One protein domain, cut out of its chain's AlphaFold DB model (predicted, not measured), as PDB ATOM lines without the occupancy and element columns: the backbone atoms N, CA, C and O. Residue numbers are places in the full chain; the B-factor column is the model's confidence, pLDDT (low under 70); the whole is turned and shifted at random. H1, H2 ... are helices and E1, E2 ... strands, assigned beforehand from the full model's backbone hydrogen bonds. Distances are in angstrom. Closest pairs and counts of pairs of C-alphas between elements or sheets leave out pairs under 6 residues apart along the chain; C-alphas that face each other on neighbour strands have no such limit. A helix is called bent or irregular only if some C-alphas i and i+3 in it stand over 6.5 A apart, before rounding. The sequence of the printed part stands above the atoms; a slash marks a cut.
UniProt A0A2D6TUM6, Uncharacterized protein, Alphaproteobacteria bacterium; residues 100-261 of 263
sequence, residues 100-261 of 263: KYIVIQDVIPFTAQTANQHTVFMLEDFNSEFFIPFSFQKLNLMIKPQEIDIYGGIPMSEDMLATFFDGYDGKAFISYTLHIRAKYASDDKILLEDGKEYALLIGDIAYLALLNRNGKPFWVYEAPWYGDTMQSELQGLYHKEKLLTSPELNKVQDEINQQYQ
ATOM      1  N   LYS A 100     -27.741 -39.192  40.981       82.81
ATOM      2  CA  LYS A 100     -28.759 -38.259  40.493       82.81
ATOM      3  C   LYS A 100     -28.161 -36.967  39.937       82.81
ATOM      4  O   LYS A 100     -27.127 -36.481  40.388       82.81
ATOM      5  N   TYR A 101     -28.860 -36.373  38.973       87.88
ATOM      6  CA  TYR A 101     -28.587 -35.018  38.489       87.88
ATOM      7  C   TYR A 101     -29.841 -34.147  38.547       87.88
ATOM      8  O   TYR A 101     -30.955 -34.612  38.346       87.88
ATOM      9  N   ILE A 102     -29.667 -32.860  38.808       91.00
ATOM     10  CA  ILE A 102     -30.733 -31.861  38.807       91.00
ATOM     11  C   ILE A 102     -30.867 -31.317  37.390       91.00
ATOM     12  O   ILE A 102     -29.871 -30.894  36.808       91.00
ATOM     13  N   VAL A 103     -32.086 -31.314  36.846       90.88
ATOM     14  CA  VAL A 103     -32.379 -30.747  35.523       90.88
ATOM     15  C   VAL A 103     -32.968 -29.360  35.681       90.88
ATOM     16  O   VAL A 103     -33.991 -29.192  36.342       90.88
ATOM     17  N   ILE A 104     -32.344 -28.382  35.039       91.06
ATOM     18  CA  ILE A 104     -32.857 -27.023  34.917       91.06
ATOM     19  C   ILE A 104     -33.094 -26.714  33.448       91.06
ATOM     20  O   ILE A 104     -32.243 -26.976  32.600       91.06
ATOM     21  N   GLN A 105     -34.258 -26.146  33.161       91.56
ATOM     22  CA  GLN A 105     -34.610 -25.612  31.854       91.56
ATOM     23  C   GLN A 105     -35.033 -24.167  32.047       91.56
ATOM     24  O   GLN A 105     -35.957 -23.906  32.816       91.56
ATOM     25  N   ASP A 106     -34.349 -23.250  31.379       92.19
ATOM     26  CA  ASP A 106     -34.632 -21.821  31.501       92.19
ATOM     27  C   ASP A 106     -34.189 -21.070  30.239       92.19
ATOM     28  O   ASP A 106     -33.782 -21.677  29.243       92.19
ATOM     29  N   VAL A 107     -34.300 -19.747  30.269       90.56
ATOM     30  CA  VAL A 107     -33.791 -18.829  29.257       90.56
ATOM     31  C   VAL A 107     -32.715 -17.931  29.846       90.56
ATOM     32  O   VAL A 107     -32.791 -17.533  31.002       90.56
ATOM     33  N   ILE A 108     -31.725 -17.583  29.033       90.81
ATOM     34  CA  ILE A 108     -30.641 -16.684  29.419       90.81
ATOM     35  C   ILE A 108     -30.486 -15.560  28.393       90.81
ATOM     36  O   ILE A 108     -30.576 -15.839  27.189       90.81
ATOM     37  N   PRO A 109     -30.281 -14.299  28.819       90.69
ATOM     38  CA  PRO A 109     -29.944 -13.229  27.901       90.69
ATOM     39  C   PRO A 109     -28.622 -13.503  27.188       90.69
ATOM     40  O   PRO A 109     -27.706 -14.115  27.744       90.69
ATOM     41  N   PHE A 110     -28.500 -13.022  25.956       89.00
ATOM     42  CA  PHE A 110     -27.235 -13.084  25.243       89.00
ATOM     43  C   PHE A 110     -26.987 -11.847  24.390       89.00
ATOM     44  O   PHE A 110     -27.911 -11.207  23.882       89.00
ATOM     45  N   THR A 111     -25.706 -11.584  24.151       88.19
ATOM     46  CA  THR A 111     -25.246 -10.647  23.127       88.19
ATOM     47  C   THR A 111     -24.383 -11.368  22.107       88.19
ATOM     48  O   THR A 111     -23.630 -12.283  22.430       88.19
ATOM     49  N   ALA A 112     -24.501 -10.962  20.844       85.38
ATOM     50  CA  ALA A 112     -23.655 -11.457  19.767       85.38
ATOM     51  C   ALA A 112     -22.646 -10.381  19.379       85.38
ATOM     52  O   ALA A 112     -23.020  -9.233  19.132       85.38
ATOM     53  N   GLN A 113     -21.377 -10.765  19.295       84.44
ATOM     54  CA  GLN A 113     -20.308  -9.882  18.852       84.44
ATOM     55  C   GLN A 113     -19.589 -10.510  17.670       84.44
ATOM     56  O   GLN A 113     -19.196 -11.675  17.728       84.44
ATOM     57  N   THR A 114     -19.421  -9.736  16.600       81.62
ATOM     58  CA  THR A 114     -18.781 -10.202  15.369       81.62
ATOM     59  C   THR A 114     -17.574  -9.335  15.042       81.62
ATOM     60  O   THR A 114     -17.712  -8.132  14.832       81.62
ATOM     61  N   ALA A 115     -16.401  -9.956  14.936       77.12
ATOM     62  CA  ALA A 115     -15.174  -9.311  14.480       77.12
ATOM     63  C   ALA A 115     -14.355 -10.263  13.612       77.12
ATOM     64  O   ALA A 115     -14.257 -11.451  13.900       77.12
ATOM     65  N   ASN A 116     -13.774  -9.743  12.525       75.25
ATOM     66  CA  ASN A 116     -12.906 -10.498  11.610       75.25
ATOM     67  C   ASN A 116     -13.472 -11.878  11.213       75.25
ATOM     68  O   ASN A 116     -12.744 -12.861  11.201       75.25
ATOM     69  N   GLN A 117     -14.772 -11.934  10.888       74.31
ATOM     70  CA  GLN A 117     -15.520 -13.148  10.506       74.31
ATOM     71  C   GLN A 117     -15.784 -14.162  11.634       74.31
ATOM     72  O   GLN A 117     -16.437 -15.172  11.395       74.31
ATOM     73  N   HIS A 118     -15.374 -13.875  12.867       78.06
ATOM     74  CA  HIS A 118     -15.694 -14.685  14.036       78.06
ATOM     75  C   HIS A 118     -16.864 -14.070  14.795       78.06
ATOM     76  O   HIS A 118     -16.839 -12.882  15.121       78.06
ATOM     77  N   THR A 119     -17.891 -14.874  15.070       84.38
ATOM     78  CA  THR A 119     -19.010 -14.479  15.931       84.38
ATOM     79  C   THR A 119     -18.916 -15.224  17.252       84.38
ATOM     80  O   THR A 119     -18.726 -16.438  17.264       84.38
ATOM     81  N   VAL A 120     -19.056 -14.500  18.358       86.00
ATOM     82  CA  VAL A 120     -19.110 -15.061  19.711       86.00
ATOM     83  C   VAL A 120     -20.430 -14.661  20.348       86.00
ATOM     84  O   VAL A 120     -20.843 -13.501  20.263       86.00
ATOM     85  N   PHE A 121     -21.097 -15.628  20.969       87.12
ATOM     86  CA  PHE A 121     -22.261 -15.385  21.810       87.12
ATOM     87  C   PHE A 121     -21.811 -15.283  23.261       87.12
ATOM     88  O   PHE A 121     -21.209 -16.213  23.791       87.12
ATOM     89  N   MET A 122     -22.114 -14.152  23.886       89.19
ATOM     90  CA  MET A 122     -21.870 -13.893  25.298       89.19
ATOM     91  C   MET A 122     -23.180 -14.103  26.055       89.19
ATOM     92  O   MET A 122     -24.131 -13.352  25.844       89.19
ATOM     93  N   LEU A 123     -23.242 -15.128  26.897       90.50
ATOM     94  CA  LEU A 123     -24.379 -15.422  27.767       90.50
ATOM     95  C   LEU A 123     -24.254 -14.558  29.026       90.50
ATOM     96  O   LEU A 123     -23.397 -14.822  29.868       90.50
ATOM     97  N   GLU A 124     -25.069 -13.508  29.130       87.12
ATOM     98  CA  GLU A 124     -24.825 -12.389  30.059       87.12
ATOM     99  C   GLU A 124     -24.748 -12.830  31.530       87.12
ATOM    100  O   GLU A 124     -23.905 -12.344  32.288       87.12
ATOM    101  N   ASP A 125     -25.572 -13.805  31.914       89.62
ATOM    102  CA  ASP A 125     -25.668 -14.246  33.305       89.62
ATOM    103  C   ASP A 125     -24.706 -15.390  33.654       89.62
ATOM    104  O   ASP A 125     -24.500 -15.656  34.835       89.62
ATOM    105  N   PHE A 126     -24.080 -16.070  32.685       91.75
ATOM    106  CA  PHE A 126     -23.135 -17.164  32.966       91.75
ATOM    107  C   PHE A 126     -21.776 -16.606  33.388       91.75
ATOM    108  O   PHE A 126     -20.815 -16.543  32.624       91.75
ATOM    109  N   ASN A 127     -21.709 -16.201  34.649       88.69
ATOM    110  CA  ASN A 127     -20.535 -15.646  35.306       88.69
ATOM    111  C   ASN A 127     -20.317 -16.302  36.687       88.69
ATOM    112  O   ASN A 127     -21.055 -17.197  37.102       88.69
ATOM    113  N   SER A 128     -19.289 -15.870  37.425       84.44
ATOM    114  CA  SER A 128     -18.915 -16.462  38.721       84.44
ATOM    115  C   SER A 128     -19.971 -16.314  39.826       84.44
ATOM    116  O   SER A 128     -19.909 -17.016  40.845       84.44
ATOM    117  N   GLU A 129     -20.903 -15.378  39.655       87.62
ATOM    118  CA  GLU A 129     -21.997 -15.094  40.583       87.62
ATOM    119  C   GLU A 129     -23.288 -15.816  40.198       87.62
ATOM    120  O   GLU A 129     -24.223 -15.815  40.992       87.62
ATOM    121  N   PHE A 130     -23.335 -16.485  39.042       91.38
ATOM    122  CA  PHE A 130     -24.515 -17.210  38.590       91.38
ATOM    123  C   PHE A 130     -24.975 -18.255  39.609       91.38
ATOM    124  O   PHE A 130     -24.196 -19.077  40.111       91.38
ATOM    125  N   PHE A 131     -26.278 -18.262  39.863       92.56
ATOM    126  CA  PHE A 131     -26.953 -19.303  40.616       92.56
ATOM    127  C   PHE A 131     -28.408 -19.422  40.178       92.56
ATOM    128  O   PHE A 131     -29.005 -18.491  39.644       92.56
ATOM    129  N   ILE A 132     -28.993 -20.577  40.472       92.50
ATOM    130  CA  ILE A 132     -30.391 -20.874  40.195       92.50
ATOM    131  C   ILE A 132     -31.127 -20.865  41.538       92.50
ATOM    132  O   ILE A 132     -30.844 -21.716  42.393       92.50
ATOM    133  N   PRO A 133     -32.039 -19.904  41.772       91.94
ATOM    134  CA  PRO A 133     -32.829 -19.889  42.989       91.94
ATOM    135  C   PRO A 133     -33.827 -21.046  42.959       91.94
ATOM    136  O   PRO A 133     -34.627 -21.190  42.038       91.94
ATOM    137  N   PHE A 134     -33.822 -21.850  44.011       91.75
ATOM    138  CA  PHE A 134     -34.765 -22.939  44.200       91.75
ATOM    139  C   PHE A 134     -35.475 -22.762  45.538       91.75
ATOM    140  O   PHE A 134     -34.847 -22.495  46.557       91.75
ATOM    141  N   SER A 135     -36.798 -22.897  45.544       89.50
ATOM    142  CA  SER A 135     -37.601 -22.842  46.768       89.50
ATOM    143  C   SER A 135     -38.493 -24.070  46.835       89.50
ATOM    144  O   SER A 135     -39.287 -24.314  45.929       89.50
ATOM    145  N   PHE A 136     -38.401 -24.812  47.930       88.06
ATOM    146  CA  PHE A 136     -39.327 -25.885  48.247       88.06
ATOM    147  C   PHE A 136     -39.737 -25.775  49.711       88.06
ATOM    148  O   PHE A 136     -38.953 -26.028  50.626       88.06
ATOM    149  N   GLN A 137     -40.992 -25.389  49.933       85.81
ATOM    150  CA  GLN A 137     -41.546 -25.173  51.269       85.81
ATOM    151  C   GLN A 137     -40.728 -24.143  52.075       85.81
ATOM    152  O   GLN A 137     -40.624 -22.992  51.663       85.81
ATOM    153  N   LYS A 138     -40.162 -24.533  53.227       85.75
ATOM    154  CA  LYS A 138     -39.307 -23.683  54.074       85.75
ATOM    155  C   LYS A 138     -37.835 -23.678  53.637       85.75
ATOM    156  O   LYS A 138     -37.043 -22.946  54.226       85.75
ATOM    157  N   LEU A 139     -37.454 -24.513  52.669       87.88
ATOM    158  CA  LEU A 139     -36.084 -24.621  52.184       87.88
ATOM    159  C   LEU A 139     -35.900 -23.735  50.950       87.88
ATOM    160  O   LEU A 139     -36.500 -23.994  49.908       87.88
ATOM    161  N   ASN A 140     -35.029 -22.733  51.060       92.31
ATOM    162  CA  ASN A 140     -34.538 -21.979  49.910       92.31
ATOM    163  C   ASN A 140     -33.089 -22.387  49.646       92.31
ATOM    164  O   ASN A 140     -32.264 -22.369  50.564       92.31
ATOM    165  N   LEU A 141     -32.788 -22.750  48.404       93.38
ATOM    166  CA  LEU A 141     -31.465 -23.149  47.948       93.38
ATOM    167  C   LEU A 141     -30.974 -22.203  46.859       93.38
ATOM    168  O   LEU A 141     -31.696 -21.867  45.922       93.38
ATOM    169  N   MET A 142     -29.717 -21.817  46.981       94.25
ATOM    170  CA  MET A 142     -28.912 -21.282  45.906       94.25
ATOM    171  C   MET A 142     -28.214 -22.468  45.241       94.25
ATOM    172  O   MET A 142     -27.259 -23.015  45.798       94.25
ATOM    173  N   ILE A 143     -28.710 -22.902  44.082       94.75
ATOM    174  CA  ILE A 143     -28.070 -23.974  43.317       94.75
ATOM    175  C   ILE A 143     -26.986 -23.342  42.448       94.75
ATOM    176  O   ILE A 143     -27.289 -22.602  41.514       94.75
ATOM    177  N   LYS A 144     -25.721 -23.620  42.763       94.38
ATOM    178  CA  LYS A 144     -24.558 -23.060  42.075       94.38
ATOM    179  C   LYS A 144     -23.869 -24.129  41.217       94.38
ATOM    180  O   LYS A 144     -23.236 -25.030  41.776       94.38
ATOM    181  N   PRO A 145     -23.951 -24.044  39.880       94.12
ATOM    182  CA  PRO A 145     -23.133 -24.876  39.013       94.12
ATOM    183  C   PRO A 145     -21.671 -24.419  39.097       94.12
ATOM    184  O   PRO A 145     -21.365 -23.231  38.993       94.12
ATOM    185  N   GLN A 146     -20.762 -25.360  39.319       90.50
ATOM    186  CA  GLN A 146     -19.331 -25.100  39.372       90.50
ATOM    187  C   GLN A 146     -18.809 -24.761  37.968       90.50
ATOM    188  O   GLN A 146     -19.142 -25.453  37.008       90.50
ATOM    189  N   GLU A 147     -17.983 -23.712  37.870       87.38
ATOM    190  CA  GLU A 147     -17.298 -23.288  36.632       87.38
ATOM    191  C   GLU A 147     -18.247 -22.960  35.463       87.38
ATOM    192  O   GLU A 147     -17.903 -23.137  34.301       87.38
ATOM    193  N   ILE A 148     -19.462 -22.475  35.745       90.56
ATOM    194  CA  ILE A 148     -20.424 -22.078  34.701       90.56
ATOM    195  C   ILE A 148     -19.922 -20.920  33.824       90.56
ATOM    196  O   ILE A 148     -20.288 -20.819  32.656       90.56
ATOM    197  N   ASP A 149     -19.039 -20.082  34.363       87.12
ATOM    198  CA  ASP A 149     -18.442 -18.920  33.709       87.12
ATOM    199  C   ASP A 149     -17.601 -19.271  32.476       87.12
ATOM    200  O   ASP A 149     -17.495 -18.463  31.553       87.12
ATOM    201  N   ILE A 150     -17.060 -20.492  32.399       87.25
ATOM    202  CA  ILE A 150     -16.318 -20.955  31.215       87.25
ATOM    203  C   ILE A 150     -17.230 -21.156  29.996       87.25
ATOM    204  O   ILE A 150     -16.746 -21.215  28.868       87.25
ATOM    205  N   TYR A 151     -18.542 -21.259  30.219       87.81
ATOM    206  CA  TYR A 151     -19.561 -21.372  29.178       87.81
ATOM    207  C   TYR A 151     -20.232 -20.030  28.874       87.81
ATOM    208  O   TYR A 151     -21.153 -19.985  28.064       87.81
ATOM    209  N   GLY A 152     -19.775 -18.936  29.494       86.62
ATOM    210  CA  GLY A 152     -20.302 -17.593  29.259       86.62
ATOM    211  C   GLY A 152     -19.993 -17.042  27.866       86.62
ATOM    212  O   GLY A 152     -20.688 -16.141  27.413       86.62
ATOM    213  N   GLY A 153     -18.992 -17.582  27.163       87.06
ATOM    214  CA  GLY A 153     -18.646 -17.178  25.800       87.06
ATOM    215  C   GLY A 153     -18.533 -18.370  24.855       87.06
ATOM    216  O   GLY A 153     -17.674 -19.234  25.031       87.06
ATOM    217  N   ILE A 154     -19.385 -18.400  23.830       86.31
ATOM    218  CA  ILE A 154     -19.497 -19.521  22.894       86.31
ATOM    219  C   ILE A 154     -19.108 -19.055  21.490       86.31
ATOM    220  O   ILE A 154     -19.802 -18.207  20.916       86.31
ATOM    221  N   PRO A 155     -18.006 -19.576  20.918       84.94
ATOM    222  CA  PRO A 155     -17.677 -19.318  19.525       84.94
ATOM    223  C   PRO A 155     -18.724 -19.974  18.620       84.94
ATOM    224  O   PRO A 155     -19.154 -21.100  18.859       84.94
ATOM    225  N   MET A 156     -19.139 -19.255  17.580       82.94
ATOM    226  CA  MET A 156     -20.172 -19.707  16.656       82.94
ATOM    227  C   MET A 156     -19.565 -20.017  15.289       82.94
ATOM    228  O   MET A 156     -19.041 -19.125  14.617       82.94
ATOM    229  N   SER A 157     -19.674 -21.276  14.861       84.00
ATOM    230  CA  SER A 157     -19.369 -21.689  13.488       84.00
ATOM    231  C   SER A 157     -20.494 -21.301  12.521       84.00
ATOM    232  O   SER A 157     -21.613 -20.995  12.942       84.00
ATOM    233  N   GLU A 158     -20.230 -21.339  11.210       82.25
ATOM    234  CA  GLU A 158     -21.249 -21.051  10.185       82.25
ATOM    235  C   GLU A 158     -22.493 -21.949  10.331       82.25
ATOM    236  O   GLU A 158     -23.621 -21.457  10.269       82.25
ATOM    237  N   ASP A 159     -22.299 -23.239  10.622       82.50
ATOM    238  CA  ASP A 159     -23.387 -24.203  10.821       82.50
ATOM    239  C   ASP A 159     -24.210 -23.906  12.087       82.50
ATOM    240  O   ASP A 159     -25.444 -24.014  12.084       82.50
ATOM    241  N   MET A 160     -23.546 -23.493  13.175       84.38
ATOM    242  CA  MET A 160     -24.227 -23.087  14.409       84.38
ATOM    243  C   MET A 160     -25.032 -21.806  14.194       84.38
ATOM    244  O   MET A 160     -26.184 -21.732  14.623       84.38
ATOM    245  N   LEU A 161     -24.461 -20.818  13.492       82.25
ATOM    246  CA  LEU A 161     -25.157 -19.580  13.140       82.25
ATOM    247  C   LEU A 161     -26.385 -19.870  12.279       82.25
ATOM    248  O   LEU A 161     -27.459 -19.353  12.574       82.25
ATOM    249  N   ALA A 162     -26.264 -20.726  11.262       82.06
ATOM    250  CA  ALA A 162     -27.392 -21.115  10.422       82.06
ATOM    251  C   ALA A 162     -28.507 -21.771  11.251       82.06
ATOM    252  O   ALA A 162     -29.661 -21.360  11.166       82.06
ATOM    253  N   THR A 163     -28.160 -22.728  12.117       80.56
ATOM    254  CA  THR A 163     -29.125 -23.437  12.980       80.56
ATOM    255  C   THR A 163     -29.791 -22.519  14.008       80.56
ATOM    256  O   THR A 163     -30.962 -22.704  14.353       80.56
ATOM    257  N   PHE A 164     -29.046 -21.536  14.514       81.25
ATOM    258  CA  PHE A 164     -29.545 -20.535  15.445       81.25
ATOM    259  C   PHE A 164     -30.493 -19.544  14.753       81.25
ATOM    260  O   PHE A 164     -31.624 -19.341  15.203       81.25
ATOM    261  N   PHE A 165     -30.059 -18.958  13.632       77.06
ATOM    262  CA  PHE A 165     -30.824 -17.951  12.896       77.06
ATOM    263  C   PHE A 165     -32.050 -18.517  12.171       77.06
ATOM    264  O   PHE A 165     -33.023 -17.783  12.014       77.06
ATOM    265  N   ASP A 166     -32.071 -19.810  11.830       70.44
ATOM    266  CA  ASP A 166     -33.240 -20.514  11.266       70.44
ATOM    267  C   ASP A 166     -34.486 -20.488  12.191       70.44
ATOM    268  O   ASP A 166     -35.591 -20.853  11.794       70.44
ATOM    269  N   GLY A 167     -34.356 -19.997  13.430       61.81
ATOM    270  CA  GLY A 167     -35.480 -19.759  14.341       61.81
ATOM    271  C   GLY A 167     -35.452 -18.420  15.083       61.81
ATOM    272  O   GLY A 167     -36.287 -18.223  15.972       61.81
ATOM    273  N   TYR A 168     -34.516 -17.524  14.753       66.12
ATOM    274  CA  TYR A 168     -34.287 -16.269  15.470       66.12
ATOM    275  C   TYR A 168     -35.271 -15.177  15.033       66.12
ATOM    276  O   TYR A 168     -35.371 -14.845  13.855       66.12
ATOM    277  N   ASP A 169     -35.991 -14.584  15.986       63.09
ATOM    278  CA  ASP A 169     -36.965 -13.507  15.754       63.09
ATOM    279  C   ASP A 169     -36.489 -12.139  16.273       63.09
ATOM    280  O   ASP A 169     -37.289 -11.215  16.411       63.09
ATOM    281  N   GLY A 170     -35.190 -11.995  16.561       65.31
ATOM    282  CA  GLY A 170     -34.626 -10.768  17.127       65.31
ATOM    283  C   GLY A 170     -34.657 -10.695  18.657       65.31
ATOM    284  O   GLY A 170     -34.367  -9.634  19.207       65.31
ATOM    285  N   LYS A 171     -35.019 -11.778  19.361       65.75
ATOM    286  CA  LYS A 171     -35.007 -11.823  20.832       65.75
ATOM    287  C   LYS A 171     -33.606 -12.033  21.392       65.75
ATOM    288  O   LYS A 171     -32.954 -13.005  21.050       65.75
ATOM    289  N   ALA A 172     -33.215 -11.212  22.359       77.31
ATOM    290  CA  ALA A 172     -31.930 -11.298  23.057       77.31
ATOM    291  C   ALA A 172     -31.861 -12.417  24.123       77.31
ATOM    292  O   ALA A 172     -31.173 -12.249  25.118       77.31
ATOM    293  N   PHE A 173     -32.586 -13.533  23.959       82.44
ATOM    294  CA  PHE A 173     -32.610 -14.642  24.926       82.44
ATOM    295  C   PHE A 173     -32.471 -16.002  24.234       82.44
ATOM    296  O   PHE A 173     -32.990 -16.194  23.132       82.44
ATOM    297  N   ILE A 174     -31.829 -16.959  24.908       86.81
ATOM    298  CA  ILE A 174     -31.607 -18.337  24.446       86.81
ATOM    299  C   ILE A 174     -32.124 -19.310  25.499       86.81
ATOM    300  O   ILE A 174     -31.825 -19.156  26.678       86.81
ATOM    301  N   SER A 175     -32.883 -20.325  25.087       90.38
ATOM    302  CA  SER A 175     -33.287 -21.404  25.992       90.38
ATOM    303  C   SER A 175     -32.134 -22.376  26.217       90.38
ATOM    304  O   SER A 175     -31.420 -22.713  25.275       90.38
ATOM    305  N   TYR A 176     -31.986 -22.885  27.434       91.62
ATOM    306  CA  TYR A 176     -30.988 -23.896  27.757       91.62
ATOM    307  C   TYR A 176     -31.572 -25.061  28.559       91.62
ATOM    308  O   TYR A 176     -32.635 -24.969  29.171       91.62
ATOM    309  N   THR A 177     -30.867 -26.190  28.544       91.94
ATOM    310  CA  THR A 177     -31.079 -27.323  29.452       91.94
ATOM    311  C   THR A 177     -29.762 -27.637  30.141       91.94
ATOM    312  O   THR A 177     -28.764 -27.888  29.472       91.94
ATOM    313  N   LEU A 178     -29.759 -27.612  31.469       92.31
ATOM    314  CA  LEU A 178     -28.584 -27.795  32.311       92.31
ATOM    315  C   LEU A 178     -28.807 -28.973  33.257       92.31
ATOM    316  O   LEU A 178     -29.799 -29.016  33.981       92.31
ATOM    317  N   HIS A 179     -27.872 -29.917  33.269       92.56
ATOM    318  CA  HIS A 179     -27.836 -31.026  34.214       92.56
ATOM    319  C   HIS A 179     -26.702 -30.808  35.211       92.56
ATOM    320  O   HIS A 179     -25.539 -30.677  34.821       92.56
ATOM    321  N   ILE A 180     -27.033 -30.797  36.500       92.12
ATOM    322  CA  ILE A 180     -26.084 -30.557  37.590       92.12
ATOM    323  C   ILE A 180     -25.999 -31.801  38.464       92.12
ATOM    324  O   ILE A 180     -26.994 -32.198  39.070       92.12
ATOM    325  N   ARG A 181     -24.810 -32.387  38.601       90.75
ATOM    326  CA  ARG A 181     -24.566 -33.400  39.634       90.75
ATOM    327  C   ARG A 181     -24.217 -32.689  40.934       90.75
ATOM    328  O   ARG A 181     -23.168 -32.051  41.026       90.75
ATOM    329  N   ALA A 182     -25.094 -32.774  41.928       91.19
ATOM    330  CA  ALA A 182     -24.852 -32.164  43.230       91.19
ATOM    331  C   ALA A 182     -23.637 -32.813  43.914       91.19
ATOM    332  O   ALA A 182     -23.458 -34.024  43.848       91.19
ATOM    333  N   LYS A 183     -22.798 -32.000  44.556       90.81
ATOM    334  CA  LYS A 183     -21.504 -32.436  45.109       90.81
ATOM    335  C   LYS A 183     -21.296 -31.978  46.540       90.81
ATOM    336  O   LYS A 183     -20.675 -32.667  47.341       90.81
ATOM    337  N   TYR A 184     -21.788 -30.787  46.853       90.75
ATOM    338  CA  TYR A 184     -21.587 -30.167  48.148       90.75
ATOM    339  C   TYR A 184     -22.811 -29.353  48.547       90.75
ATOM    340  O   TYR A 184     -23.411 -28.676  47.717       90.75
ATOM    341  N   ALA A 185     -23.148 -29.387  49.832       94.06
ATOM    342  CA  ALA A 185     -24.206 -28.575  50.408       94.06
ATOM    343  C   ALA A 185     -23.711 -27.883  51.684       94.06
ATOM    344  O   ALA A 185     -22.973 -28.480  52.473       94.06
ATOM    345  N   SER A 186     -24.147 -26.644  51.921       92.00
ATOM    346  CA  SER A 186     -23.877 -25.913  53.165       92.00
ATOM    347  C   SER A 186     -25.142 -25.289  53.747       92.00
ATOM    348  O   SER A 186     -26.023 -24.853  53.015       92.00
ATOM    349  N   ASP A 187     -25.180 -25.228  55.084       86.88
ATOM    350  CA  ASP A 187     -26.219 -24.496  55.828       86.88
ATOM    351  C   ASP A 187     -25.818 -23.022  55.992       86.88
ATOM    352  O   ASP A 187     -26.566 -22.259  56.602       86.88
ATOM    353  N   ASP A 188     -24.637 -22.623  55.505       84.38
ATOM    354  CA  ASP A 188     -24.214 -21.230  55.507       84.38
ATOM    355  C   ASP A 188     -25.199 -20.436  54.659       84.38
ATOM    356  O   ASP A 188     -25.284 -20.590  53.439       84.38
ATOM    357  N   LYS A 189     -26.005 -19.637  55.350       82.06
ATOM    358  CA  LYS A 189     -27.099 -18.911  54.735       82.06
ATOM    359  C   LYS A 189     -26.590 -17.618  54.126       82.06
ATOM    360  O   LYS A 189     -25.950 -16.814  54.801       82.06
ATOM    361  N   ILE A 190     -26.936 -17.404  52.866       83.88
ATOM    362  CA  ILE A 190     -26.677 -16.169  52.138       83.88
ATOM    363  C   ILE A 190     -27.993 -15.396  52.070       83.88
ATOM    364  O   ILE A 190     -29.003 -15.924  51.604       83.88
ATOM    365  N   LEU A 191     -27.994 -14.163  52.575       83.50
ATOM    366  CA  LEU A 191     -29.134 -13.255  52.470       83.50
ATOM    367  C   LEU A 191     -29.054 -12.519  51.131       83.50
ATOM    368  O   LEU A 191     -28.067 -11.830  50.875       83.50
ATOM    369  N   LEU A 192     -30.081 -12.667  50.297       82.69
ATOM    370  CA  LEU A 192     -30.192 -11.951  49.025       82.69
ATOM    371  C   LEU A 192     -31.036 -10.678  49.167       82.69
ATOM    372  O   LEU A 192     -31.666 -10.433  50.198       82.69
ATOM    373  N   GLU A 193     -31.060  -9.858  48.114       76.69
ATOM    374  CA  GLU A 193     -31.806  -8.591  48.077       76.69
ATOM    375  C   GLU A 193     -33.322  -8.765  48.249       76.69
ATOM    376  O   GLU A 193     -34.004  -7.847  48.705       76.69
ATOM    377  N   ASP A 194     -33.855  -9.953  47.954       80.44
ATOM    378  CA  ASP A 194     -35.264 -10.295  48.179       80.44
ATOM    379  C   ASP A 194     -35.609 -10.523  49.667       80.44
ATOM    380  O   ASP A 194     -36.768 -10.773  50.014       80.44
ATOM    381  N   GLY A 195     -34.612 -10.430  50.554       83.69
ATOM    382  CA  GLY A 195     -34.750 -10.576  51.997       83.69
ATOM    383  C   GLY A 195     -34.871 -12.023  52.474       83.69
ATOM    384  O   GLY A 195     -35.112 -12.240  53.663       83.69
ATOM    385  N   LYS A 196     -34.713 -13.017  51.590       87.12
ATOM    386  CA  LYS A 196     -34.718 -14.429  51.973       87.12
ATOM    387  C   LYS A 196     -33.307 -14.946  52.182       87.12
ATOM    388  O   LYS A 196     -32.352 -14.574  51.503       87.12
ATOM    389  N   GLU A 197     -33.208 -15.861  53.132       91.19
ATOM    390  CA  GLU A 197     -31.995 -16.622  53.365       91.19
ATOM    391  C   GLU A 197     -31.986 -17.878  52.492       91.19
ATOM    392  O   GLU A 197     -32.942 -18.661  52.518       91.19
ATOM    393  N   TYR A 198     -30.884 -18.081  51.775       93.25
ATOM    394  CA  TYR A 198     -30.643 -19.224  50.904       93.25
ATOM    395  C   TYR A 198     -29.498 -20.074  51.449       93.25
ATOM    396  O   TYR A 198     -28.409 -19.564  51.702       93.25
ATOM    397  N   ALA A 199     -29.737 -21.373  51.612       93.81
ATOM    398  CA  ALA A 199     -28.673 -22.349  51.824       93.81
ATOM    399  C   ALA A 199     -27.988 -22.683  50.490       93.81
ATOM    400  O   ALA A 199     -28.547 -22.438  49.421       93.81
ATOM    401  N   LEU A 200     -26.784 -23.249  50.532       94.38
ATOM    402  CA  LEU A 200     -25.976 -23.457  49.331       94.38
ATOM    403  C   LEU A 200     -26.014 -24.916  48.873       94.38
ATOM    404  O   LEU A 200     -25.792 -25.822  49.675       94.38
ATOM    405  N   LEU A 201     -26.221 -25.131  47.573       94.69
ATOM    406  CA  LEU A 201     -26.056 -26.423  46.908       94.69
ATOM    407  C   LEU A 201     -25.148 -26.245  45.686       94.69
ATOM    408  O   LEU A 201     -25.550 -25.645  44.696       94.69
ATOM    409  N   ILE A 202     -23.920 -26.755  45.754       93.50
ATOM    410  CA  ILE A 202     -22.941 -26.689  44.663       93.50
ATOM    411  C   ILE A 202     -22.916 -28.026  43.926       93.50
ATOM    412  O   ILE A 202     -22.910 -29.093  44.552       93.50
ATOM    413  N   GLY A 203     -22.845 -27.980  42.598       91.88
ATOM    414  CA  GLY A 203     -22.696 -29.182  41.786       91.88
ATOM    415  C   GLY A 203     -21.857 -28.983  40.534       91.88
ATOM    416  O   GLY A 203     -21.696 -27.865  40.055       91.88
ATOM    417  N   ASP A 204     -21.334 -30.084  40.005       91.19
ATOM    418  CA  ASP A 204     -20.595 -30.091  38.745       91.19
ATOM    419  C   ASP A 204     -21.581 -30.077  37.564       91.19
ATOM    420  O   ASP A 204     -22.616 -30.756  37.593       91.19
ATOM    421  N   ILE A 205     -21.247 -29.343  36.501       91.19
ATOM    422  CA  ILE A 205     -22.019 -29.350  35.254       91.19
ATOM    423  C   ILE A 205     -21.764 -30.673  34.536       91.19
ATOM    424  O   ILE A 205     -20.642 -30.971  34.127       91.19
ATOM    425  N   ALA A 206     -22.824 -31.457  34.392       88.00
ATOM    426  CA  ALA A 206     -22.801 -32.768  33.764       88.00
ATOM    427  C   ALA A 206     -23.126 -32.665  32.265       88.00
ATOM    428  O   ALA A 206     -22.469 -33.276  31.425       88.00
ATOM    429  N   TYR A 207     -24.106 -31.827  31.936       89.94
ATOM    430  CA  TYR A 207     -24.553 -31.554  30.576       89.94
ATOM    431  C   TYR A 207     -25.111 -30.137  30.503       89.94
ATOM    432  O   TYR A 207     -25.791 -29.692  31.426       89.94
ATOM    433  N   LEU A 208     -24.852 -29.438  29.405       92.00
ATOM    434  CA  LEU A 208     -25.443 -28.141  29.103       92.00
ATOM    435  C   LEU A 208     -25.750 -28.091  27.610       92.00
ATOM    436  O   LEU A 208     -24.855 -28.255  26.793       92.00
ATOM    437  N   ALA A 209     -26.994 -27.816  27.250       90.56
ATOM    438  CA  ALA A 209     -27.388 -27.589  25.869       90.56
ATOM    439  C   ALA A 209     -28.028 -26.223  25.707       90.56
ATOM    440  O   ALA A 209     -28.925 -25.870  26.472       90.56
ATOM    441  N   LEU A 210     -27.615 -25.504  24.668       89.50
ATOM    442  CA  LEU A 210     -28.330 -24.338  24.176       89.50
ATOM    443  C   LEU A 210     -29.268 -24.758  23.057       89.50
ATOM    444  O   LEU A 210     -28.880 -25.454  22.114       89.50
ATOM    445  N   LEU A 211     -30.515 -24.334  23.179       86.12
ATOM    446  CA  LEU A 211     -31.611 -24.759  22.336       86.12
ATOM    447  C   LEU A 211     -32.037 -23.613  21.429       86.12
ATOM    448  O   LEU A 211     -32.169 -22.463  21.853       86.12
ATOM    449  N   ASN A 212     -32.308 -23.938  20.171       81.94
ATOM    450  CA  ASN A 212     -33.009 -23.021  19.290       81.94
ATOM    451  C   ASN A 212     -34.504 -22.991  19.648       81.94
ATOM    452  O   ASN A 212     -34.998 -23.768  20.469       81.94
ATOM    453  N   ARG A 213     -35.263 -22.122  18.980       79.25
ATOM    454  CA  ARG A 213     -36.706 -21.957  19.211       79.25
ATOM    455  C   ARG A 213     -37.523 -23.252  19.092       79.25
ATOM    456  O   ARG A 213     -38.572 -23.370  19.720       79.25
ATOM    457  N   ASN A 214     -37.062 -24.213  18.295       79.25
ATOM    458  CA  ASN A 214     -37.739 -25.495  18.102       79.25
ATOM    459  C   ASN A 214     -37.399 -26.512  19.207       79.25
ATOM    460  O   ASN A 214     -37.758 -27.681  19.088       79.25
ATOM    461  N   GLY A 215     -36.672 -26.090  20.247       78.12
ATOM    462  CA  GLY A 215     -36.176 -26.955  21.314       78.12
ATOM    463  C   GLY A 215     -35.049 -27.884  20.864       78.12
ATOM    464  O   GLY A 215     -34.724 -28.827  21.581       78.12
ATOM    465  N   LYS A 216     -34.462 -27.663  19.676       81.75
ATOM    466  CA  LYS A 216     -33.346 -28.477  19.187       81.75
ATOM    467  C   LYS A 216     -32.022 -27.889  19.674       81.75
ATOM    468  O   LYS A 216     -31.828 -26.682  19.524       81.75
ATOM    469  N   PRO A 217     -31.109 -28.715  20.207       84.00
ATOM    470  CA  PRO A 217     -29.796 -28.240  20.602       84.00
ATOM    471  C   PRO A 217     -28.993 -27.797  19.375       84.00
ATOM    472  O   PRO A 217     -28.937 -28.523  18.383       84.00
ATOM    473  N   PHE A 218     -28.381 -26.615  19.444       84.12
ATOM    474  CA  PHE A 218     -27.420 -26.130  18.439       84.12
ATOM    475  C   PHE A 218     -25.989 -26.061  18.986       84.12
ATOM    476  O   PHE A 218     -25.035 -26.047  18.214       84.12
ATOM    477  N   TRP A 219     -25.842 -26.057  20.311       87.81
ATOM    478  CA  TRP A 219     -24.570 -26.179  21.009       87.81
ATOM    479  C   TRP A 219     -24.772 -27.047  22.251       87.81
ATOM    480  O   TRP A 219     -25.799 -26.932  22.926       87.81
ATOM    481  N   VAL A 220     -23.818 -27.935  22.530       89.25
ATOM    482  CA  VAL A 220     -23.888 -28.886  23.643       89.25
ATOM    483  C   VAL A 220     -22.511 -29.058  24.267       89.25
ATOM    484  O   VAL A 220     -21.531 -29.307  23.569       89.25
ATOM    485  N   TYR A 221     -22.472 -29.005  25.590       86.75
ATOM    486  CA  TYR A 221     -21.400 -29.532  26.412       86.75
ATOM    487  C   TYR A 221     -21.883 -30.778  27.155       86.75
ATOM    488  O   TYR A 221     -22.987 -30.817  27.700       86.75
ATOM    489  N   GLU A 222     -21.014 -31.779  27.216       86.44
ATOM    490  CA  GLU A 222     -21.219 -33.011  27.962       86.44
ATOM    491  C   GLU A 222     -19.915 -33.361  28.678       86.44
ATOM    492  O   GLU A 222     -18.849 -33.424  28.057       86.44
ATOM    493  N   ALA A 223     -19.980 -33.538  29.996       82.31
ATOM    494  CA  ALA A 223     -18.790 -33.812  30.779       82.31
ATOM    495  C   ALA A 223     -18.230 -35.205  30.437       82.31
ATOM    496  O   ALA A 223     -19.002 -36.147  30.305       82.31
ATOM    497  N   PRO A 224     -16.900 -35.404  30.370       77.50
ATOM    498  CA  PRO A 224     -16.325 -36.707  30.006       77.50
ATOM    499  C   PRO A 224     -16.699 -37.860  30.948       77.50
ATOM    500  O   PRO A 224     -16.608 -39.020  30.571       77.50
ATOM    501  N   TRP A 225     -17.062 -37.538  32.190       73.06
ATOM    502  CA  TRP A 225     -17.534 -38.487  33.201       73.06
ATOM    503  C   TRP A 225     -19.060 -38.667  33.186       73.06
ATOM    504  O   TRP A 225     -19.587 -39.482  33.940       73.06
ATOM    505  N   TYR A 226     -19.777 -37.881  32.385       65.38
ATOM    506  CA  TYR A 226     -21.219 -37.942  32.220       65.38
ATOM    507  C   TYR A 226     -21.525 -38.793  30.978       65.38
ATOM    508  O   TYR A 226     -21.456 -38.310  29.855       65.38
ATOM    509  N   GLY A 227     -21.825 -40.078  31.205       56.88
ATOM    510  CA  GLY A 227     -22.202 -41.048  30.169       56.88
ATOM    511  C   GLY A 227     -21.051 -41.962  29.736       56.88
ATOM    512  O   GLY A 227     -20.120 -41.539  29.057       56.88
ATOM    513  N   ASP A 228     -21.112 -43.245  30.100       51.88
ATOM    514  CA  ASP A 228     -20.075 -44.207  29.722       51.88
ATOM    515  C   ASP A 228     -20.199 -44.665  28.246       51.88
ATOM    516  O   ASP A 228     -21.198 -45.226  27.798       51.88
ATOM    517  N   THR A 229     -19.093 -44.486  27.518       46.09
ATOM    518  CA  THR A 229     -18.575 -45.191  26.323       46.09
ATOM    519  C   THR A 229     -19.124 -44.991  24.896       46.09
ATOM    520  O   THR A 229     -18.282 -44.950  24.001       46.09
ATOM    521  N   MET A 230     -20.414 -44.783  24.590       40.69
ATOM    522  CA  MET A 230     -20.835 -44.683  23.159       40.69
ATOM    523  C   MET A 230     -20.775 -43.268  22.546       40.69
ATOM    524  O   MET A 230     -20.657 -43.123  21.331       40.69
ATOM    525  N   GLN A 231     -20.812 -42.210  23.364       46.19
ATOM    526  CA  GLN A 231     -20.751 -40.820  22.879       46.19
ATOM    527  C   GLN A 231     -19.329 -40.292  22.677       46.19
ATOM    528  O   GLN A 231     -19.156 -39.353  21.905       46.19
ATOM    529  N   SER A 232     -18.298 -40.909  23.268       39.97
ATOM    530  CA  SER A 232     -16.909 -40.475  23.036       39.97
ATOM    531  C   SER A 232     -16.474 -40.649  21.569       39.97
ATOM    532  O   SER A 232     -15.715 -39.833  21.046       39.97
ATOM    533  N   GLU A 233     -17.037 -41.638  20.862       38.53
ATOM    534  CA  GLU A 233     -16.810 -41.852  19.425       38.53
ATOM    535  C   GLU A 233     -17.555 -40.822  18.549       38.53
ATOM    536  O   GLU A 233     -17.080 -40.475  17.468       38.53
ATOM    537  N   LEU A 234     -18.674 -40.262  19.031       39.88
ATOM    538  CA  LEU A 234     -19.407 -39.173  18.367       39.88
ATOM    539  C   LEU A 234     -18.822 -37.787  18.690       39.88
ATOM    540  O   LEU A 234     -18.799 -36.920  17.818       39.88
ATOM    541  N   GLN A 235     -18.283 -37.575  19.894       42.97
ATOM    542  CA  GLN A 235     -17.551 -36.353  20.261       42.97
ATOM    543  C   GLN A 235     -16.243 -36.195  19.464       42.97
ATOM    544  O   GLN A 235     -15.787 -35.078  19.237       42.97
ATOM    545  N   GLY A 236     -15.673 -37.294  18.952       40.31
ATOM    546  CA  GLY A 236     -14.595 -37.246  17.959       40.31
ATOM    547  C   GLY A 236     -15.009 -36.643  16.605       40.31
ATOM    548  O   GLY A 236     -14.140 -36.212  15.849       40.31
ATOM    549  N   LEU A 237     -16.314 -36.581  16.303       37.28
ATOM    550  CA  LEU A 237     -16.865 -36.001  15.069       37.28
ATOM    551  C   LEU A 237     -17.355 -34.555  15.258       37.28
ATOM    552  O   LEU A 237     -17.289 -33.763  14.318       37.28
ATOM    553  N   TYR A 238     -17.770 -34.179  16.471       38.41
ATOM    554  CA  TYR A 238     -18.177 -32.815  16.822       38.41
ATOM    555  C   TYR A 238     -17.129 -32.156  17.724       38.41
ATOM    556  O   TYR A 238     -17.290 -32.065  18.932       38.41
ATOM    557  N   HIS A 239     -16.031 -31.736  17.097       39.38
ATOM    558  CA  HIS A 239     -15.228 -30.568  17.460       39.38
ATOM    559  C   HIS A 239     -15.110 -30.244  18.959       39.38
ATOM    560  O   HIS A 239     -15.915 -29.522  19.543       39.38
ATOM    561  N   LYS A 240     -13.976 -30.640  19.543       40.59
ATOM    562  CA  LYS A 240     -13.428 -30.004  20.743       40.59
ATOM    563  C   LYS A 240     -12.886 -28.619  20.359       40.59
ATOM    564  O   LYS A 240     -11.675 -28.418  20.278       40.59
ATOM    565  N   GLU A 241     -13.771 -27.681  20.035       46.34
ATOM    566  CA  GLU A 241     -13.385 -26.276  19.929       46.34
ATOM    567  C   GLU A 241     -12.983 -25.793  21.322       46.34
ATOM    568  O   GLU A 241     -13.666 -26.028  22.320       46.34
ATOM    569  N   LYS A 242     -11.800 -25.186  21.407       44.47
ATOM    570  CA  LYS A 242     -11.283 -24.625  22.649       44.47
ATOM    571  C   LYS A 242     -12.215 -23.479  23.059       44.47
ATOM    572  O   LYS A 242     -12.146 -22.407  22.465       44.47
ATOM    573  N   LEU A 243     -13.075 -23.721  24.049       52.16
ATOM    574  CA  LEU A 243     -13.875 -22.672  24.680       52.16
ATOM    575  C   LEU A 243     -12.930 -21.599  25.224       52.16
ATOM    576  O   LEU A 243     -11.897 -21.915  25.825       52.16
ATOM    577  N   LEU A 244     -13.260 -20.339  24.957       50.62
ATOM    578  CA  LEU A 244     -12.479 -19.215  25.447       50.62
ATOM    579  C   LEU A 244     -12.771 -19.053  26.935       50.62
ATOM    580  O   LEU A 244     -13.914 -18.904  27.352       50.62
ATOM    581  N   THR A 245     -11.721 -19.074  27.742       52.81
ATOM    582  CA  THR A 245     -11.825 -18.741  29.166       52.81
ATOM    583  C   THR A 245     -12.123 -17.249  29.341       52.81
ATOM    584  O   THR A 245     -11.814 -16.449  28.460       52.81
ATOM    585  N   SER A 246     -12.660 -16.826  30.488       50.50
ATOM    586  CA  SER A 246     -12.987 -15.410  30.750       50.50
ATOM    587  C   SER A 246     -11.833 -14.428  30.453       50.50
ATOM    588  O   SER A 246     -12.081 -13.384  29.854       50.50
ATOM    589  N   PRO A 247     -10.553 -14.733  30.763       59.16
ATOM    590  CA  PRO A 247      -9.427 -13.887  30.359       59.16
ATOM    591  C   PRO A 247      -9.200 -13.808  28.841       59.16
ATOM    592  O   PRO A 247      -8.721 -12.790  28.346       59.16
ATOM    593  N   GLU A 248      -9.491 -14.877  28.098       55.72
ATOM    594  CA  GLU A 248      -9.382 -14.910  26.635       55.72
ATOM    595  C   GLU A 248     -10.571 -14.189  25.982       55.72
ATOM    596  O   GLU A 248     -10.370 -13.440  25.029       55.72
ATOM    597  N   LEU A 249     -11.774 -14.322  26.551       57.31
ATOM    598  CA  LEU A 249     -12.959 -13.553  26.160       57.31
ATOM    599  C   LEU A 249     -12.733 -12.049  26.340       57.31
ATOM    600  O   LEU A 249     -13.003 -11.278  25.425       57.31
ATOM    601  N   ASN A 250     -12.149 -11.639  27.469       63.97
ATOM    602  CA  ASN A 250     -11.814 -10.236  27.717       63.97
ATOM    603  C   ASN A 250     -10.822  -9.685  26.683       63.97
ATOM    604  O   ASN A 250     -10.964  -8.548  26.252       63.97
ATOM    605  N   LYS A 251      -9.853 -10.488  26.226       69.12
ATOM    606  CA  LYS A 251      -8.933 -10.068  25.157       69.12
ATOM    607  C   LYS A 251      -9.646  -9.866  23.826       69.12
ATOM    608  O   LYS A 251      -9.393  -8.866  23.165       69.12
ATOM    609  N   VAL A 252     -10.543 -10.778  23.452       64.25
ATOM    610  CA  VAL A 252     -11.357 -10.627  22.236       64.25
ATOM    611  C   VAL A 252     -12.238  -9.378  22.342       64.25
ATOM    612  O   VAL A 252     -12.307  -8.590  21.404       64.25
ATOM    613  N   GLN A 253     -12.841  -9.139  23.508       54.88
ATOM    614  CA  GLN A 253     -13.617  -7.931  23.784       54.88
ATOM    615  C   GLN A 253     -12.777  -6.651  23.669       54.88
ATOM    616  O   GLN A 253     -13.238  -5.661  23.101       54.88
ATOM    617  N   ASP A 254     -11.551  -6.657  24.192       70.62
ATOM    618  CA  ASP A 254     -10.627  -5.525  24.113       70.62
ATOM    619  C   ASP A 254     -10.176  -5.263  22.670       70.62
ATOM    620  O   ASP A 254     -10.110  -4.107  22.255       70.62
ATOM    621  N   GLU A 255      -9.918  -6.310  21.883       70.88
ATOM    622  CA  GLU A 255      -9.609  -6.202  20.452       70.88
ATOM    623  C   GLU A 255     -10.784  -5.604  19.665       70.88
ATOM    624  O   GLU A 255     -10.591  -4.676  18.874       70.88
ATOM    625  N   ILE A 256     -12.010  -6.061  19.945       62.78
ATOM    626  CA  ILE A 256     -13.250  -5.490  19.404       62.78
ATOM    627  C   ILE A 256     -13.330  -3.999  19.756       62.78
ATOM    628  O   ILE A 256     -13.454  -3.151  18.874       62.78
ATOM    629  N   ASN A 257     -13.186  -3.655  21.036       60.88
ATOM    630  CA  ASN A 257     -13.306  -2.279  21.518       60.88
ATOM    631  C   ASN A 257     -12.230  -1.348  20.935       60.88
ATOM    632  O   ASN A 257     -12.527  -0.197  20.616       60.88
ATOM    633  N   GLN A 258     -10.998  -1.829  20.754       68.88
ATOM    634  CA  GLN A 258      -9.909  -1.058  20.142       68.88
ATOM    635  C   GLN A 258     -10.151  -0.783  18.654       68.88
ATOM    636  O   GLN A 258      -9.806   0.296  18.170       68.88
ATOM    637  N   GLN A 259     -10.780  -1.714  17.932       55.75
ATOM    638  CA  GLN A 259     -11.105  -1.539  16.516       55.75
ATOM    639  C   GLN A 259     -12.204  -0.483  16.292       55.75
ATOM    640  O   GLN A 259     -12.179   0.216  15.281       55.75
ATOM    641  N   TYR A 260     -13.116  -0.300  17.255       50.78
ATOM    642  CA  TYR A 260     -14.164   0.733  17.218       50.78
ATOM    643  C   TYR A 260     -13.744   2.092  17.813       50.78
ATOM    644  O   TYR A 260     -14.531   3.038  17.780       50.78
ATOM    645  N   GLN A 261     -12.519   2.215  18.336       47.91
ATOM    646  CA  GLN A 261     -11.961   3.474  18.855       47.91
ATOM    647  C   GLN A 261     -10.960   4.159  17.907       47.91
ATOM    648  O   GLN A 261     -10.417   5.207  18.261       47.91
TER     649      GLN A 261
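Overview. This is residues 100 to 261 of the 263 residues of an uncharacterized protein of Alphaproteobacteria bacterium (UniProt A0A2D6TUM6). One twisted sheet of eight strands folds over on itself, built on the long, bent hairpin of E6 and E7, with E1, E2 and E5 towards one end of its length and the hairpin of E3 and E4 at the other. H4 packs over one face at the E1, E2 and E5 end, H2 sits on the opposite face beside the strands, nearest to E8, and H3 lies off the sheet in a loop. The printed part has 162 residues, in the order E1 E2 E3 E4 H1 E5 H2 E6 E7 E8 H3 H4; the class is mixed, helices and strands. The sheet is branched, its pairs antiparallel except the parallel E4 and E7. The whole is compact, with a radius of gyration of the C-alphas of 17.3 A and spans of 50 by 46 by 31 A.

Along the chain. E1, residues 100 to 115, begins at C-alpha (-28.759, -38.259, 40.493), measures 41.2 A and bends by 67 degrees at residue 106. E2 is residues 118 to 123, E3 132 to 136, E4 139 to 146 with 21.1 A, H1 148 to 151, E5 153 to 156 and H2 158 to 165. E6, residues 173 to 191, measures 27.8 A and bends by 131 degrees at residue 187. E7, residues 197 to 211, measures 32.1 A and bends by 88 degrees at residue 206. E8 is residues 217 to 222 and H3 232 to 235. H4, residues 246 to 259, measures 20.0 A and ends at C-alpha (-11.105, -1.539, 16.516).

Arrangement. E6, E7 and E8 form a meander, each strand the antiparallel neighbour of the one before; N 177 and O 209 are 2.9 A apart, N 208 and O 221 2.9 A. E4 lies on the same side of E7 as E8, with N 144 and O 201 at 2.8 A, and E6 on the other side. E3 and E4 form a hairpin, with N 134 and O 141 at 2.9 A. E1 has staggered pairing: residues 102 to 109 pair with E6, N 104 and O 178 at 2.8 A, and residues 110 to 115 with E2, N 113 and O 120 at 3.0 A. E5 is an edge strand beside E2, N 121 and O 154 at 2.9 A. H4 has a height over the sheet of 9.6 A and runs along the strands, over E1, E2 and, only just, E5, on which 3 of its C-alphas fall; the C-alphas of Gly 153 and Leu 249, the closest of E5 and H4, are 6.8 A apart. H2 is on the opposite face at a height of 7.0 A, over none of the strands, but only just, with 2 of its C-alphas falling on E5; its closest C-alpha pair with E8 is Met 160 and Phe 218, 6.0 A. H1 only grazes the sheet, and H3 is not on it. In H2 and H4 every O i to N i+4 pair is within hydrogen-bond range; H1 and H3 are too short for such a pair.

Size, cuts and confidence. The two C-alphas farthest apart, those of Gln 137 and Gln 261, are 52.4 A apart. The printed part has no cut, and no link is long. The mean pLDDT of the printed part is 78.5; residues 167 to 171, 226 to 253 and 256 to 261 are under 70.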